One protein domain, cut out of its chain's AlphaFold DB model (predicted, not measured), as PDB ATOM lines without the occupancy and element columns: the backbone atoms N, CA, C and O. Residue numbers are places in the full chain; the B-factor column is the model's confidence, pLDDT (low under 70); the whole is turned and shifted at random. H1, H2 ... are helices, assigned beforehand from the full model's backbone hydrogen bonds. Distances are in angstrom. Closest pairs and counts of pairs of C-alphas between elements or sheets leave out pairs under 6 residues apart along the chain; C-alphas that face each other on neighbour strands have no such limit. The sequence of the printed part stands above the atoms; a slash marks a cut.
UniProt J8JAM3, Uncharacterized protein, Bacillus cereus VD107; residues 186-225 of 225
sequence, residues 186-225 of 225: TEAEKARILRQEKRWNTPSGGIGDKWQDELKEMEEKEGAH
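What this domain is: This is residues 186 to 225 of the 225 residues of an uncharacterized protein of Bacillus cereus VD107 (UniProt J8JAM3). Two helices, H1 and then H2, follow each other nearly end to end and make a long, wide V, with the loop of residues 201 to 206 at its corner. The arms meet only there; residues 186 to 196 and 212 to 225 stand free. The printed part has 40 residues, is all helix with no named strand, and is extended, with a radius of gyration of the C-alphas of 15.0 A and spans of 50 by 19 by 7 A.

How they stand to each other: H1, residues 187 to 200, and H2, residues 207 to 222, only just touch, with 3 pairs of C-alphas within 8 A, and touch only at the corner by their short link. H1 touches H2 with residues 199 to 200 alone, and H2 touches H1 with residues 207 to 208 alone; the closest C-alphas of the two helices, those of Trp 200 and Gly 208, are 5.1 A apart. The helices run the same way at a steep tilt of 44 degrees. In H1 and H2 every O i to N i+4 pair is within hydrogen-bond range.

Where its parts are: H1 begins at C-alpha 187 (44.989, -21.835, 45.935) and is 19.9 A long from first to last C-alpha. H2, 22.9 A long, ends at C-alpha 222 (38.962, -64.717, 38.108).

The domain as a whole: The C-alphas of Glu 187 and His 225, the two farthest apart, are 50.3 A apart. The printed part has no cut. The pLDDT is under 70 at residues 203 to 209 and 222 to 225.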
ATOM      1  N   THR A 186      45.534 -24.187  50.199       86.56
ATOM      2  CA  THR A 186      45.930 -22.974  49.479       86.56
ATOM      3  C   THR A 186      45.495 -23.046  48.014       86.56
ATOM      4  O   THR A 186      45.292 -24.124  47.450       86.56
ATOM      5  N   GLU A 187      45.364 -21.894  47.355       86.00
ATOM      6  CA  GLU A 187      44.989 -21.835  45.935       86.00
ATOM      7  C   GLU A 187      45.984 -22.596  45.040       86.00
ATOM      8  O   GLU A 187      45.586 -23.330  44.132       86.00
ATOM      9  N   ALA A 188      47.282 -22.510  45.347       85.00
ATOM     10  CA  ALA A 188      48.324 -23.243  44.635       85.00
ATOM     11  C   ALA A 188      48.158 -24.766  44.769       85.00
ATOM     12  O   ALA A 188      48.368 -25.517  43.809       85.00
ATOM     13  N   GLU A 189      47.758 -25.227  45.951       86.81
ATOM     14  CA  GLU A 189      47.560 -26.639  46.244       86.81
ATOM     15  C   GLU A 189      46.279 -27.173  45.603       86.81
ATOM     16  O   GLU A 189      46.313 -28.222  44.957       86.81
ATOM     17  N   LYS A 190      45.199 -26.380  45.627       92.62
ATOM     18  CA  LYS A 190      43.976 -26.625  44.846       92.62
ATOM     19  C   LYS A 190      44.284 -26.737  43.351       92.62
ATOM     20  O   LYS A 190      43.863 -27.694  42.705       92.62
ATOM     21  N   ALA A 191      45.094 -25.833  42.797       89.75
ATOM     22  CA  ALA A 191      45.504 -25.878  41.393       89.75
ATOM     23  C   ALA A 191      46.399 -27.088  41.067       89.75
ATOM     24  O   ALA A 191      46.390 -27.601  39.944       89.75
ATOM     25  N   ARG A 192      47.208 -27.564  42.022       90.56
ATOM     26  CA  ARG A 192      47.993 -28.797  41.866       90.56
ATOM     27  C   ARG A 192      47.085 -30.028  41.843       90.56
ATOM     28  O   ARG A 192      47.244 -30.845  40.940       90.56
ATOM     29  N   ILE A 193      46.132 -30.120  42.771       89.56
ATOM     30  CA  ILE A 193      45.141 -31.204  42.833       89.56
ATOM     31  C   ILE A 193      44.323 -31.238  41.541       89.56
ATOM     32  O   ILE A 193      44.283 -32.271  40.884       89.56
ATOM     33  N   LEU A 194      43.796 -30.096  41.094       88.38
ATOM     34  CA  LEU A 194      43.003 -30.013  39.865       88.38
ATOM     35  C   LEU A 194      43.797 -30.450  38.620       88.38
ATOM     36  O   LEU A 194      43.264 -31.093  37.718       88.38
ATOM     37  N   ARG A 195      45.094 -30.122  38.545       86.31
ATOM     38  CA  ARG A 195      45.967 -30.593  37.455       86.31
ATOM     39  C   ARG A 195      46.186 -32.101  37.500       86.31
ATOM     40  O   ARG A 195      46.212 -32.736  36.449       86.31
ATOM     41  N   GLN A 196      46.357 -32.664  38.693       85.31
ATOM     42  CA  GLN A 196      46.469 -34.110  38.855       85.31
ATOM     43  C   GLN A 196      45.158 -34.792  38.474       85.31
ATOM     44  O   GLN A 196      45.186 -35.716  37.673       85.31
ATOM     45  N   GLU A 197      44.020 -34.296  38.947       84.94
ATOM     46  CA  GLU A 197      42.696 -34.812  38.603       84.94
ATOM     47  C   GLU A 197      42.459 -34.814  37.086       84.94
ATOM     48  O   GLU A 197      42.069 -35.834  36.528       84.94
ATOM     49  N   LYS A 198      42.811 -33.732  36.381       82.50
ATOM     50  CA  LYS A 198      42.753 -33.686  34.907       82.50
ATOM     51  C   LYS A 198      43.626 -34.749  34.229       82.50
ATOM     52  O   LYS A 198      43.238 -35.284  33.193       82.50
ATOM     53  N   ARG A 199      44.795 -35.062  34.799       76.62
ATOM     54  CA  ARG A 199      45.687 -36.132  34.313       76.62
ATOM     55  C   ARG A 199      45.117 -37.532  34.568       76.62
ATOM     56  O   ARG A 199      45.420 -38.453  33.814       76.62
ATOM     57  N   TRP A 200      44.333 -37.702  35.628       75.75
ATOM     58  CA  TRP A 200      43.648 -38.960  35.924       75.75
ATOM     59  C   TRP A 200      42.396 -39.147  35.059       75.75
ATOM     60  O   TRP A 200      42.211 -40.227  34.511       75.75
ATOM     61  N   ASN A 201      41.613 -38.084  34.862       74.56
ATOM     62  CA  ASN A 201      40.348 -38.075  34.117       74.56
ATOM     63  C   ASN A 201      40.516 -37.817  32.607       74.56
ATOM     64  O   ASN A 201      39.614 -37.282  31.965       74.56
ATOM     65  N   THR A 202      41.676 -38.127  32.022       73.75
ATOM     66  CA  THR A 202      41.876 -37.942  30.578       73.75
ATOM     67  C   THR A 202      41.192 -39.092  29.820       73.75
ATOM     68  O   THR A 202      41.673 -40.212  29.962       73.75
ATOM     69  N   PRO A 203      40.141 -38.858  29.000       62.50
ATOM     70  CA  PRO A 203      39.292 -39.916  28.413       62.50
ATOM     71  C   PRO A 203      39.954 -40.806  27.346       62.50
ATOM     72  O   PRO A 203      39.272 -41.567  26.664       62.50
ATOM     73  N   SER A 204      41.254 -40.635  27.098       57.25
ATOM     74  CA  SER A 204      41.986 -41.383  26.080       57.25
ATOM     75  C   SER A 204      43.386 -41.726  26.587       57.25
ATOM     76  O   SER A 204      44.344 -40.974  26.380       57.25
ATOM     77  N   GLY A 205      43.513 -42.861  27.268       62.44
ATOM     78  CA  GLY A 205      44.800 -43.415  27.689       62.44
ATOM     79  C   GLY A 205      45.395 -42.732  28.919       62.44
ATOM     80  O   GLY A 205      46.616 -42.760  29.113       62.44
ATOM     81  N   GLY A 206      44.543 -42.114  29.742       63.72
ATOM     82  CA  GLY A 206      44.926 -41.624  31.060       63.72
ATOM     83  C   GLY A 206      45.323 -42.767  31.998       63.72
ATOM     84  O   GLY A 206      45.074 -43.944  31.737       63.72
ATOM     85  N   ILE A 207      45.948 -42.433  33.129       66.38
ATOM     86  CA  ILE A 207      46.308 -43.444  34.144       66.38
ATOM     87  C   ILE A 207      45.039 -44.102  34.720       66.38
ATOM     88  O   ILE A 207      45.077 -45.281  35.062       66.38
ATOM     89  N   GLY A 208      43.915 -43.374  34.759       66.50
ATOM     90  CA  GLY A 208      42.609 -43.913  35.140       66.50
ATOM     91  C   GLY A 208      42.110 -45.013  34.197       66.50
ATOM     92  O   GLY A 208      41.692 -46.059  34.683       66.50
ATOM     93  N   ASP A 209      42.236 -44.827  32.879       66.19
ATOM     94  CA  ASP A 209      41.841 -45.835  31.880       66.19
ATOM     95  C   ASP A 209      42.672 -47.114  32.027       66.19
ATOM     96  O   ASP A 209      42.123 -48.207  32.087       66.19
ATOM     97  N   LYS A 210      43.997 -46.980  32.198       70.06
ATOM     98  CA  LYS A 210      44.881 -48.139  32.415       70.06
ATOM     99  C   LYS A 210      44.521 -48.930  33.669       70.06
ATOM    100  O   LYS A 210      44.591 -50.150  33.655       70.06
ATOM    101  N   TRP A 211      44.132 -48.246  34.744       74.06
ATOM    102  CA  TRP A 211      43.676 -48.907  35.967       74.06
ATOM    103  C   TRP A 211      42.346 -49.640  35.777       74.06
ATOM    104  O   TRP A 211      42.166 -50.719  36.335       74.06
ATOM    105  N   GLN A 212      41.420 -49.082  34.994       71.06
ATOM    106  CA  GLN A 212      40.160 -49.754  34.667       71.06
ATOM    107  C   GLN A 212      40.382 -50.973  33.768       71.06
ATOM    108  O   GLN A 212      39.775 -52.016  34.007       71.06
ATOM    109  N   ASP A 213      41.286 -50.871  32.791       75.69
ATOM    110  CA  ASP A 213      41.670 -51.986  31.923       75.69
ATOM    111  C   ASP A 213      42.348 -53.114  32.723       75.69
ATOM    112  O   ASP A 213      41.992 -54.280  32.560       75.69
ATOM    113  N   GLU A 214      43.264 -52.784  33.642       78.31
ATOM    114  CA  GLU A 214      43.927 -53.764  34.520       78.31
ATOM    115  C   GLU A 214      42.945 -54.429  35.504       78.31
ATOM    116  O   GLU A 214      43.018 -55.639  35.726       78.31
ATOM    117  N   LEU A 215      41.994 -53.675  36.070       78.62
ATOM    118  CA  LEU A 215      40.922 -54.231  36.910       78.62
ATOM    119  C   LEU A 215      40.035 -55.202  36.126       78.62
ATOM    120  O   LEU A 215      39.724 -56.285  36.618       78.62
ATOM    121  N   LYS A 216      39.673 -54.836  34.895       82.00
ATOM    122  CA  LYS A 216      38.861 -55.670  34.014       82.00
ATOM    123  C   LYS A 216      39.591 -56.947  33.593       82.00
ATOM    124  O   LYS A 216      38.994 -58.018  33.597       82.00
ATOM    125  N   GLU A 217      40.888 -56.866  33.300       79.50
ATOM    126  CA  GLU A 217      41.709 -58.040  32.974       79.50
ATOM    127  C   GLU A 217      41.820 -59.015  34.163       79.50
ATOM    128  O   GLU A 217      41.858 -60.234  33.977       79.50
ATOM    129  N   MET A 218      41.863 -58.499  35.395       76.44
ATOM    130  CA  MET A 218      41.855 -59.335  36.600       76.44
ATOM    131  C   MET A 218      40.492 -59.998  36.840       76.44
ATOM    132  O   MET A 218      40.452 -61.191  37.136       76.44
ATOM    133  N   GLU A 219      39.388 -59.271  36.652       78.94
ATOM    134  CA  GLU A 219      38.026 -59.811  36.773       78.94
ATOM    135  C   GLU A 219      37.750 -60.911  35.731       78.94
ATOM    136  O   GLU A 219      37.199 -61.965  36.055       78.94
ATOM    137  N   GLU A 220      38.210 -60.725  34.490       77.44
ATOM    138  CA  GLU A 220      38.093 -61.729  33.425       77.44
ATOM    139  C   GLU A 220      38.920 -62.997  33.714       77.44
ATOM    140  O   GLU A 220      38.507 -64.099  33.349       77.44
ATOM    141  N   LYS A 221      40.062 -62.872  34.405       73.50
ATOM    142  CA  LYS A 221      40.877 -64.023  34.835       73.50
ATOM    143  C   LYS A 221      40.285 -64.765  36.033       73.50
ATOM    144  O   LYS A 221      40.418 -65.985  36.092       73.50
ATOM    145  N   GLU A 222      39.639 -64.072  36.970       69.50
ATOM    146  CA  GLU A 222      38.962 -64.717  38.108       69.50
ATOM    147  C   GLU A 222      37.631 -65.375  37.715       69.50
ATOM    148  O   GLU A 222      37.289 -66.421  38.260       69.50
ATOM    149  N   GLY A 223      36.900 -64.822  36.742       59.59
ATOM    150  CA  GLY A 223      35.636 -65.386  36.253       59.59
ATOM    151  C   GLY A 223      35.773 -66.586  35.304       59.59
ATOM    152  O   GLY A 223      34.768 -67.206  34.959       59.59
ATOM    153  N   ALA A 224      36.992 -66.917  34.866       58.16
ATOM    154  CA  ALA A 224      37.266 -67.990  33.904       58.16
ATOM    155  C   ALA A 224      37.575 -69.363  34.544       58.16
ATOM    156  O   ALA A 224      38.019 -70.271  33.834       58.16
ATOM    157  N   HIS A 225      37.352 -69.524  35.855       46.47
ATOM    158  CA  HIS A 225      37.622 -70.753  36.613       46.47
ATOM    159  C   HIS A 225      36.366 -71.514  37.049       46.47
ATOM    160  O   HIS A 225      35.426 -70.884  37.580       46.47
TER     161      HIS A 225